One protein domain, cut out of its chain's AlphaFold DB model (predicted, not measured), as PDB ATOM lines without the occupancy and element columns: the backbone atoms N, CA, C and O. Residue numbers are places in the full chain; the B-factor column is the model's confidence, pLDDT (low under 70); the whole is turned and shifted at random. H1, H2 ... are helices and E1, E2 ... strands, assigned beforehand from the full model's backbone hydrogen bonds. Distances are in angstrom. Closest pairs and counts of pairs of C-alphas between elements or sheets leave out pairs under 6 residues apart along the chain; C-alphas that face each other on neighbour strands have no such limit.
ATOM      1  N   PHE A   7      12.509  11.383 140.055       93.25
ATOM      2  CA  PHE A   7      13.795  10.708 139.992       93.25
ATOM      3  C   PHE A   7      14.279  10.420 141.404       93.25
ATOM      4  O   PHE A   7      13.961  11.149 142.344       93.25
ATOM      5  N   TYR A   8      15.070   9.367 141.552       95.38
ATOM      6  CA  TYR A   8      15.697   9.027 142.820       95.38
ATOM      7  C   TYR A   8      17.198   8.816 142.632       95.38
ATOM      8  O   TYR A   8      17.672   8.499 141.539       95.38
ATOM      9  N   LYS A   9      17.950   8.990 143.716       96.12
ATOM     10  CA  LYS A   9      19.369   8.647 143.804       96.12
ATOM     11  C   LYS A   9      19.629   7.998 145.154       96.12
ATOM     12  O   LYS A   9      19.243   8.548 146.179       96.12
ATOM     13  N   VAL A  10      20.337   6.875 145.145       96.75
ATOM     14  CA  VAL A  10      20.883   6.251 146.353       96.75
ATOM     15  C   VAL A  10      22.401   6.258 146.234       96.75
ATOM     16  O   VAL A  10      22.945   5.848 145.210       96.75
ATOM     17  N   ALA A  11      23.086   6.772 147.251       97.38
ATOM     18  CA  ALA A  11      24.542   6.778 147.322       97.38
ATOM     19  C   ALA A  11      24.996   5.866 148.461       97.38
ATOM     20  O   ALA A  11      24.540   6.039 149.585       97.38
ATOM     21  N   VAL A  12      25.902   4.932 148.171       97.44
ATOM     22  CA  VAL A  12      26.545   4.058 149.163       97.44
ATOM     23  C   VAL A  12      28.021   4.423 149.237       97.44
ATOM     24  O   VAL A  12      28.655   4.655 148.208       97.44
ATOM     25  N   PHE A  13      28.569   4.508 150.444       97.12
ATOM     26  CA  PHE A  13      29.933   4.970 150.676       97.12
ATOM     27  C   PHE A  13      30.576   4.283 151.881       97.12
ATOM     28  O   PHE A  13      29.898   3.752 152.760       97.12
ATOM     29  N   VAL A  14      31.909   4.299 151.915       96.94
ATOM     30  CA  VAL A  14      32.706   3.759 153.021       96.94
ATOM     31  C   VAL A  14      32.783   4.799 154.140       96.94
ATOM     32  O   VAL A  14      33.225   5.923 153.917       96.94
ATOM     33  N   LEU A  15      32.374   4.413 155.348       94.31
ATOM     34  CA  LEU A  15      32.531   5.195 156.578       94.31
ATOM     35  C   LEU A  15      33.895   4.946 157.229       94.31
ATOM     36  O   LEU A  15      34.527   5.871 157.730       94.31
ATOM     37  N   ALA A  16      34.349   3.694 157.211       92.19
ATOM     38  CA  ALA A  16      35.656   3.286 157.710       92.19
ATOM     39  C   ALA A  16      36.125   2.033 156.966       92.19
ATOM     40  O   ALA A  16      35.329   1.135 156.709       92.19
ATOM     41  N   HIS A  17      37.415   1.954 156.644       86.75
ATOM     42  CA  HIS A  17      37.979   0.816 155.908       86.75
ATOM     43  C   HIS A  17      38.121  -0.434 156.784       86.75
ATOM     44  O   HIS A  17      37.900  -1.537 156.301       86.75
ATOM     45  N   ASN A  18      38.411  -0.245 158.075       83.00
ATOM     46  CA  ASN A  18      38.591  -1.316 159.049       83.00
ATOM     47  C   ASN A  18      37.716  -1.005 160.268       83.00
ATOM     48  O   ASN A  18      38.041  -0.107 161.042       83.00
ATOM     49  N   GLY A  19      36.594  -1.705 160.423       71.94
ATOM     50  CA  GLY A  19      35.682  -1.442 161.547       71.94
ATOM     51  C   GLY A  19      34.764  -2.597 161.931       71.94
ATOM     52  O   GLY A  19      33.910  -2.431 162.795       71.94
ATOM     53  N   THR A  20      34.938  -3.769 161.319       81.06
ATOM     54  CA  THR A  20      34.231  -4.996 161.701       81.06
ATOM     55  C   THR A  20      35.234  -6.047 162.189       81.06
ATOM     56  O   THR A  20      36.390  -6.015 161.762       81.06
ATOM     57  N   PRO A  21      34.820  -7.027 163.016       83.88
ATOM     58  CA  PRO A  21      35.689  -8.137 163.430       83.88
ATOM     59  C   PRO A  21      36.258  -8.948 162.257       83.88
ATOM     60  O   PRO A  21      37.308  -9.565 162.381       83.88
ATOM     61  N   SER A  22      35.574  -8.925 161.108       86.38
ATOM     62  CA  SER A  22      36.016  -9.578 159.869       86.38
ATOM     63  C   SER A  22      37.073  -8.791 159.081       86.38
ATOM     64  O   SER A  22      37.602  -9.301 158.099       86.38
ATOM     65  N   GLY A  23      37.355  -7.540 159.465       87.00
ATOM     66  CA  GLY A  23      38.191  -6.617 158.692       87.00
ATOM     67  C   GLY A  23      37.477  -5.949 157.510       87.00
ATOM     68  O   GLY A  23      38.084  -5.135 156.826       87.00
ATOM     69  N   ALA A  24      36.195  -6.244 157.274       88.56
ATOM     70  CA  ALA A  24      35.397  -5.590 156.240       88.56
ATOM     71  C   ALA A  24      35.135  -4.097 156.550       88.56
ATOM     72  O   ALA A  24      35.051  -3.727 157.735       88.56
ATOM     73  N   PRO A  25      34.949  -3.258 155.507       92.88
ATOM     74  CA  PRO A  25      34.626  -1.847 155.665       92.88
ATOM     75  C   PRO A  25      33.234  -1.644 156.262       92.88
ATOM     76  O   PRO A  25      32.299  -2.403 156.008       92.88
ATOM     77  N   VAL A  26      33.089  -0.564 157.022       94.62
ATOM     78  CA  VAL A  26      31.794  -0.073 157.493       94.62
ATOM     79  C   VAL A  26      31.208   0.804 156.395       94.62
ATOM     80  O   VAL A  26      31.857   1.756 155.956       94.62
ATOM     81  N   LEU A  27      29.994   0.493 155.950       95.69
ATOM     82  CA  LEU A  27      29.304   1.225 154.891       95.69
ATOM     83  C   LEU A  27      28.197   2.112 155.462       95.69
ATOM     84  O   LEU A  27      27.623   1.819 156.508       95.69
ATOM     85  N   GLY A  28      27.889   3.188 154.746       96.75
ATOM     86  CA  GLY A  28      26.708   4.018 154.955       96.75
ATOM     87  C   GLY A  28      26.025   4.317 153.626       96.75
ATOM     88  O   GLY A  28      26.654   4.236 152.568       96.75
ATOM     89  N   ALA A  29      24.742   4.661 153.677       97.94
ATOM     90  CA  ALA A  29      23.967   5.034 152.506       97.94
ATOM     91  C   ALA A  29      23.064   6.247 152.760       97.94
ATOM     92  O   ALA A  29      22.654   6.511 153.889       97.94
ATOM     93  N   THR A  30      22.749   6.995 151.702       97.81
ATOM     94  CA  THR A  30      21.741   8.064 151.721       97.81
ATOM     95  C   THR A  30      20.839   7.987 150.492       97.81
ATOM     96  O   THR A  30      21.306   7.727 149.379       97.81
ATOM     97  N   GLY A  31      19.539   8.218 150.697       96.31
ATOM     98  CA  GLY A  31      18.524   8.280 149.646       96.31
ATOM     99  C   GLY A  31      18.065   9.710 149.357       96.31
ATOM    100  O   GLY A  31      17.931  10.522 150.270       96.31
ATOM    101  N   TYR A  32      17.804  10.021 148.089       95.75
ATOM    102  CA  TYR A  32      17.268  11.307 147.644       95.75
ATOM    103  C   TYR A  32      16.153  11.111 146.625       95.75
ATOM    104  O   TYR A  32      16.265  10.258 145.742       95.75
ATOM    105  N   VAL A  33      15.128  11.958 146.704       94.44
ATOM    106  CA  VAL A  33      14.064  12.070 145.702       94.44
ATOM    107  C   VAL A  33      14.034  13.487 145.139       94.44
ATOM    108  O   VAL A  33      14.169  14.477 145.862       94.44
ATOM    109  N   LEU A  34      13.851  13.560 143.827       91.69
ATOM    110  CA  LEU A  34      13.512  14.753 143.073       91.69
ATOM    111  C   LEU A  34      12.080  14.585 142.553       91.69
ATOM    112  O   LEU A  34      11.834  13.668 141.772       91.69
ATOM    113  N   ASP A  35      11.159  15.464 142.960       87.88
ATOM    114  CA  ASP A  35       9.797  15.537 142.411       87.88
ATOM    115  C   ASP A  35       9.603  16.849 141.643       87.88
ATOM    116  O   ASP A  35       9.518  17.925 142.234       87.88
ATOM    117  N   GLN A  36       9.540  16.747 140.316       82.81
ATOM    118  CA  GLN A  36       9.347  17.878 139.408       82.81
ATOM    119  C   GLN A  36       7.879  18.098 139.047       82.81
ATOM    120  O   GLN A  36       7.583  19.046 138.324       82.81
ATOM    121  N   THR A  37       6.951  17.273 139.548       83.12
ATOM    122  CA  THR A  37       5.513  17.381 139.239       83.12
ATOM    123  C   THR A  37       4.973  18.806 139.432       83.12
ATOM    124  O   THR A  37       4.321  19.307 138.516       83.12
ATOM    125  N   PRO A  38       5.289  19.523 140.534       78.69
ATOM    126  CA  PRO A  38       4.813  20.897 140.718       78.69
ATOM    127  C   PRO A  38       5.414  21.899 139.722       78.69
ATOM    128  O   PRO A  38       4.802  22.921 139.449       78.69
ATOM    129  N   GLN A  39       6.607  21.625 139.181       74.12
ATOM    130  CA  GLN A  39       7.310  22.522 138.254       74.12
ATOM    131  C   GLN A  39       6.798  22.394 136.815       74.12
ATOM    132  O   GLN A  39       7.068  23.266 135.992       74.12
ATOM    133  N   VAL A  40       6.094  21.300 136.503       73.69
ATOM    134  CA  VAL A  40       5.590  21.019 135.154       73.69
ATOM    135  C   VAL A  40       4.070  21.109 135.015       73.69
ATOM    136  O   VAL A  40       3.554  20.898 133.921       73.69
ATOM    137  N   ALA A  41       3.339  21.448 136.078       69.19
ATOM    138  CA  ALA A  41       1.894  21.672 135.987       69.19
ATOM    139  C   ALA A  41       1.553  22.825 135.018       69.19
ATOM    140  O   ALA A  41       0.642  22.691 134.207       69.19
ATOM    141  N   ASP A  42       2.367  23.886 135.019       68.69
ATOM    142  CA  ASP A  42       2.209  25.072 134.159       68.69
ATOM    143  C   ASP A  42       3.089  25.013 132.892       68.69
ATOM    144  O   ASP A  42       3.260  26.003 132.175       68.69
ATOM    145  N   LEU A  43       3.704  23.855 132.608       70.44
ATOM    146  CA  LEU A  43       4.711  23.718 131.553       70.44
ATOM    147  C   LEU A  43       4.215  24.117 130.154       70.44
ATOM    148  O   LEU A  43       5.010  24.722 129.440       70.44
ATOM    149  N   PRO A  44       2.966  23.823 129.726       75.44
ATOM    150  CA  PRO A  44       2.484  24.238 128.409       75.44
ATOM    151  C   PRO A  44       2.543  25.757 128.205       75.44
ATOM    152  O   PRO A  44       3.078  26.215 127.196       75.44
ATOM    153  N   ASP A  45       2.083  26.527 129.190       74.94
ATOM    154  CA  ASP A  45       2.058  27.990 129.125       74.94
ATOM    155  C   ASP A  45       3.470  28.577 129.254       74.94
ATOM    156  O   ASP A  45       3.849  29.490 128.513       74.94
ATOM    157  N   ILE A  46       4.301  28.008 130.136       71.94
ATOM    158  CA  ILE A  46       5.706  28.405 130.297       71.94
ATOM    159  C   ILE A  46       6.502  28.135 129.012       71.94
ATOM    160  O   ILE A  46       7.293  28.980 128.594       71.94
ATOM    161  N   LEU A  47       6.300  26.979 128.371       74.00
ATOM    162  CA  LEU A  47       6.965  26.617 127.118       74.00
ATOM    163  C   LEU A  47       6.508  27.502 125.960       74.00
ATOM    164  O   LEU A  47       7.356  27.945 125.187       74.00
ATOM    165  N   ALA A  48       5.207  27.791 125.857       78.12
ATOM    166  CA  ALA A  48       4.679  28.708 124.851       78.12
ATOM    167  C   ALA A  48       5.327  30.091 124.989       78.12
ATOM    168  O   ALA A  48       5.875  30.624 124.022       78.12
ATOM    169  N   ARG A  49       5.380  30.624 126.215       77.44
ATOM    170  CA  ARG A  49       5.998  31.923 126.482       77.44
ATOM    171  C   ARG A  49       7.504  31.932 126.226       77.44
ATOM    172  O   ARG A  49       8.023  32.903 125.684       77.44
ATOM    173  N   ALA A  50       8.205  30.866 126.607       77.81
ATOM    174  CA  ALA A  50       9.638  30.698 126.380       77.81
ATOM    175  C   ALA A  50       9.972  30.633 124.876       77.81
ATOM    176  O   ALA A  50      10.921  31.268 124.414       77.81
ATOM    177  N   HIS A  51       9.131  29.941 124.102       81.50
ATOM    178  CA  HIS A  51       9.237  29.852 122.649       81.50
ATOM    179  C   HIS A  51       9.017  31.209 121.964       81.50
ATOM    180  O   HIS A  51       9.792  31.571 121.081       81.50
ATOM    181  N   GLU A  52       8.025  31.997 122.398       86.19
ATOM    182  CA  GLU A  52       7.785  33.358 121.885       86.19
ATOM    183  C   GLU A  52       8.999  34.285 122.039       86.19
ATOM    184  O   GLU A  52       9.244  35.128 121.179       86.19
ATOM    185  N   VAL A  53       9.761  34.136 123.127       85.50
ATOM    186  CA  VAL A  53      10.939  34.972 123.417       85.50
ATOM    187  C   VAL A  53      12.265  34.324 123.001       85.50
ATOM    188  O   VAL A  53      13.323  34.905 123.238       85.50
ATOM    189  N   GLY A  54      12.234  33.134 122.390       83.38
ATOM    190  CA  GLY A  54      13.425  32.415 121.924       83.38
ATOM    191  C   GLY A  54      14.399  32.000 123.034       83.38
ATOM    192  O   GLY A  54      15.594  31.865 122.774       83.38
ATOM    193  N   ALA A  55      13.919  31.814 124.266       77.31
ATOM    194  CA  ALA A  55      14.738  31.466 125.428       77.31
ATOM    195  C   ALA A  55      14.276  30.133 126.045       77.31
ATOM    196  O   ALA A  55      13.116  29.761 125.888       77.31
ATOM    197  N   PRO A  56      15.142  29.385 126.752       73.56
ATOM    198  CA  PRO A  56      14.707  28.195 127.476       73.56
ATOM    199  C   PRO A  56      13.706  28.555 128.591       73.56
ATOM    200  O   PRO A  56      13.825  29.623 129.201       73.56
ATOM    201  N   PRO A  57      12.737  27.670 128.899       69.81
ATOM    202  CA  PRO A  57      11.787  27.893 129.982       69.81
ATOM    203  C   PRO A  57      12.526  28.038 131.326       69.81
ATOM    204  O   PRO A  57      13.438  27.256 131.614       69.81
ATOM    205  N   PRO A  58      12.156  29.014 132.173       72.12
ATOM    206  CA  PRO A  58      12.817  29.249 133.451       72.12
ATOM    207  C   PRO A  58      12.351  28.221 134.492       72.12
ATOM    208  O   PRO A  58      11.581  28.538 135.392       72.12
ATOM    209  N   LEU A  59      12.829  26.977 134.393       64.06
ATOM    210  CA  LEU A  59      12.386  25.851 135.237       64.06
ATOM    211  C   LEU A  59      12.767  25.968 136.728       64.06
ATOM    212  O   LEU A  59      12.431  25.090 137.523       64.06
ATOM    213  N   GLY A  60      13.429  27.060 137.128       68.00
ATOM    214  CA  GLY A  60      13.895  27.294 138.492       68.00
ATOM    215  C   GLY A  60      14.887  26.226 138.986       68.00
ATOM    216  O   GLY A  60      15.200  25.264 138.281       68.00
ATOM    217  N   PRO A  61      15.429  26.373 140.204       68.25
ATOM    218  CA  PRO A  61      16.215  25.316 140.821       68.25
ATOM    219  C   PRO A  61      15.299  24.146 141.198       68.25
ATOM    220  O   PRO A  61      14.294  24.327 141.886       68.25
ATOM    221  N   PHE A  62      15.660  22.931 140.794       69.25
ATOM    222  CA  PHE A  62      14.997  21.734 141.295       69.25
ATOM    223  C   PHE A  62      15.502  21.395 142.703       69.25
ATOM    224  O   PHE A  62      16.693  21.510 142.999       69.25
ATOM    225  N   ARG A  63      14.592  20.992 143.594       71.69
ATOM    226  CA  ARG A  63      14.938  20.588 144.962       71.69
ATOM    227  C   ARG A  63      15.065  19.074 145.028       71.69
ATOM    228  O   ARG A  63      14.146  18.353 144.657       71.69
ATOM    229  N   THR A  64      16.193  18.605 145.539       83.00
ATOM    230  CA  THR A  64      16.368  17.214 145.957       83.00
ATOM    231  C   THR A  64      16.210  17.142 147.466       83.00
ATOM    232  O   THR A  64      16.945  17.821 148.186       83.00
ATOM    233  N   SER A  65      15.287  16.317 147.943       89.75
ATOM    234  CA  SER A  65      15.113  16.065 149.373       89.75
ATOM    235  C   SER A  65      15.763  14.740 149.731       89.75
ATOM    236  O   SER A  65      15.543  13.742 149.041       89.75
ATOM    237  N   GLN A  66      16.562  14.724 150.800       94.88
ATOM    238  CA  GLN A  66      16.989  13.462 151.392       94.88
ATOM    239  C   GLN A  66      15.764  12.777 152.007       94.88
ATOM    240  O   GLN A  66      14.978  13.429 152.694       94.88
ATOM    241  N   VAL A  67      15.600  11.488 151.737       95.00
ATOM    242  CA  VAL A  67      14.501  10.659 152.243       95.00
ATOM    243  C   VAL A  67      15.052   9.316 152.728       95.00
ATOM    244  O   VAL A  67      16.123   8.908 152.264       95.00
ATOM    245  N   PRO A  68      14.349   8.619 153.634       96.44
ATOM    246  CA  PRO A  68      14.649   7.228 153.940       96.44
ATOM    247  C   PRO A  68      14.656   6.363 152.670       96.44
ATOM    248  O   PRO A  68      13.774   6.459 151.816       96.44
ATOM    249  N   ILE A  69      15.626   5.463 152.550       96.25
ATOM    250  CA  ILE A  69      15.751   4.477 151.469       96.25
ATOM    251  C   ILE A  69      14.543   3.531 151.469       96.25
ATOM    252  O   ILE A  69      14.116   3.084 150.406       96.25
ATOM    253  N   ALA A  70      13.937   3.289 152.634       94.38
ATOM    254  CA  ALA A  70      12.676   2.557 152.745       94.38
ATOM    255  C   ALA A  70      11.529   3.231 151.965       94.38
ATOM    256  O   ALA A  70      10.739   2.541 151.318       94.38
ATOM    257  N   ASP A  71      11.475   4.565 151.939       94.44
ATOM    258  CA  ASP A  71      10.457   5.299 151.181       94.44
ATOM    259  C   ASP A  71      10.721   5.186 149.672       94.44
ATOM    260  O   ASP A  71       9.792   5.028 148.880       94.44
ATOM    261  N   ILE A  72      11.994   5.178 149.253       94.69
ATOM    262  CA  ILE A  72      12.376   4.909 147.855       94.69
ATOM    263  C   ILE A  72      11.972   3.484 147.453       94.69
ATOM    264  O   ILE A  72      11.470   3.284 146.343       94.69
ATOM    265  N   ALA A  73      12.137   2.500 148.339       94.50
ATOM    266  CA  ALA A  73      11.691   1.130 148.099       94.50
ATOM    267  C   ALA A  73      10.179   1.061 147.863       94.50
ATOM    268  O   ALA A  73       9.739   0.491 146.864       94.50
ATOM    269  N   ALA A  74       9.396   1.728 148.713       94.12
ATOM    270  CA  ALA A  74       7.947   1.813 148.558       94.12
ATOM    271  C   ALA A  74       7.529   2.517 147.251       94.12
ATOM    272  O   ALA A  74       6.596   2.070 146.588       94.12
ATOM    273  N   LEU A  75       8.226   3.589 146.852       92.25
ATOM    274  CA  LEU A  75       7.923   4.352 145.632       92.25
ATOM    275  C   LEU A  75       8.290   3.618 144.335       92.25
ATOM    276  O   LEU A  75       7.639   3.822 143.313       92.25
ATOM    277  N   THR A  76       9.357   2.817 144.352       93.50
ATOM    278  CA  THR A  76       9.918   2.189 143.144       93.50
ATOM    279  C   THR A  76       9.510   0.728 142.967       93.50
ATOM    280  O   THR A  76       9.583   0.220 141.852       93.50
ATOM    281  N   GLY A  77       9.108   0.045 144.043       95.25
ATOM    282  CA  GLY A  77       8.845  -1.397 144.040       95.25
ATOM    283  C   GLY A  77      10.101  -2.260 143.856       95.25
ATOM    284  O   GLY A  77       9.987  -3.458 143.609       95.25
ATOM    285  N   LEU A  78      11.293  -1.662 143.944       95.38
ATOM    286  CA  LEU A  78      12.571  -2.366 143.848       95.38
ATOM    287  C   LEU A  78      12.970  -2.953 145.210       95.38
ATOM    288  O   LEU A  78      12.637  -2.399 146.260       95.38
ATOM    289  N   ASP A  79      13.712  -4.061 145.193       95.44
ATOM    290  CA  ASP A  79      14.277  -4.652 146.407       95.44
ATOM    291  C   ASP A  79      15.536  -3.888 146.841       95.44
ATOM    292  O   ASP A  79      16.557  -3.883 146.152       95.44
ATOM    293  N   TRP A  80      15.452  -3.254 148.010       94.12
ATOM    294  CA  TRP A  80      16.545  -2.510 148.636       94.12
ATOM    295  C   TRP A  80      17.005  -3.135 149.957       94.12
ATOM    296  O   TRP A  80      17.708  -2.480 150.728       94.12
ATOM    297  N   SER A  81      16.629  -4.385 150.244       93.62
ATOM    298  CA  SER A  81      16.900  -5.060 151.524       93.62
ATOM    299  C   SER A  81      18.386  -5.085 151.913       93.62
ATOM    300  O   SER A  81      18.710  -4.974 153.093       93.62
ATOM    301  N   ALA A  82      19.295  -5.146 150.937       94.44
ATOM    302  CA  ALA A  82      20.741  -5.111 151.173       94.44
ATOM    303  C   ALA A  82      21.294  -3.714 151.522       94.44
ATOM    304  O   ALA A  82      22.373  -3.612 152.102       94.44
ATOM    305  N   ILE A  83      20.588  -2.636 151.160       95.00
ATOM    306  CA  ILE A  83      21.073  -1.249 151.280       95.00
ATOM    307  C   ILE A  83      20.322  -0.482 152.372       95.00
ATOM    308  O   ILE A  83      20.929   0.335 153.059       95.00
ATOM    309  N   ALA A  84      19.031  -0.754 152.576       93.75
ATOM    310  CA  ALA A  84      18.212  -0.082 153.584       93.75
ATOM    311  C   ALA A  84      18.809  -0.123 155.011       93.75
ATOM    312  O   ALA A  84      18.751   0.902 155.687       93.75
ATOM    313  N   PRO A  85      19.461  -1.213 155.474       93.88
ATOM    314  CA  PRO A  85      20.120  -1.229 156.783       93.88
ATOM    315  C   PRO A  85      21.307  -0.261 156.918       93.88
ATOM    316  O   PRO A  85      21.740   0.018 158.031       93.88
ATOM    317  N   LEU A  86      21.857   0.228 155.802       95.88
ATOM    318  CA  LEU A  86      22.978   1.173 155.772       95.88
ATOM    319  C   LEU A  86      22.515   2.635 155.830       95.88
ATOM    320  O   LEU A  86      23.357   3.539 155.861       95.88
ATOM    321  N   ASP A  87      21.205   2.878 155.782       96.62
ATOM    322  CA  ASP A  87      20.648   4.217 155.665       96.62
ATOM    323  C   ASP A  87      21.018   5.099 156.860       96.62
ATOM    324  O   ASP A  87      20.934   4.723 158.031       96.62
TER     325      ASP A  87
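Overview. This is residues 7 to 87 of the 102 residues of the protein "Endonuclease G" of Klenkia soli (UniProt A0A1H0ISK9). A long hairpin, E1 and E2, with short E3 beside E2, makes a narrow sheet with H3 over one face; H1 and H2 form an arm beyond it. The printed part has 81 residues, with elements in the order E1 E2 H1 H2 E3 H3; the class is mixed and the sheet, E1 - E2 - E3, antiparallel. It is extended, radius of gyration of the C-alphas 19.3 A, spanning 65 by 25 by 14 A.

Along the chain. E1, residues 7 to 16, begins at C-alpha 7 (13.795, 10.708, 139.992) and measures 29.1 A; E2, 26 to 35, 30.9 A. E3 is 64 to 67, H1 37 to 40, H2 43 to 52, and H3 69 to 76, ending at (9.918, 2.189, 143.144).

Arrangement. In the hairpin, N 9 and O 32 are 2.9 A apart; between E2 and E3, N 65 and O 33, 3.0 A. H3 is on the sheet, over E2; closest are C-alphas 31 and 69, 5.0 A. H2 and H3 have every O i to N i+4 pair within hydrogen-bond range.

Size, cuts and confidence. The printed part has no cut. The link H2 to E3 is long. Residues 41 to 42, 57 and 59 to 62 have pLDDT under 70.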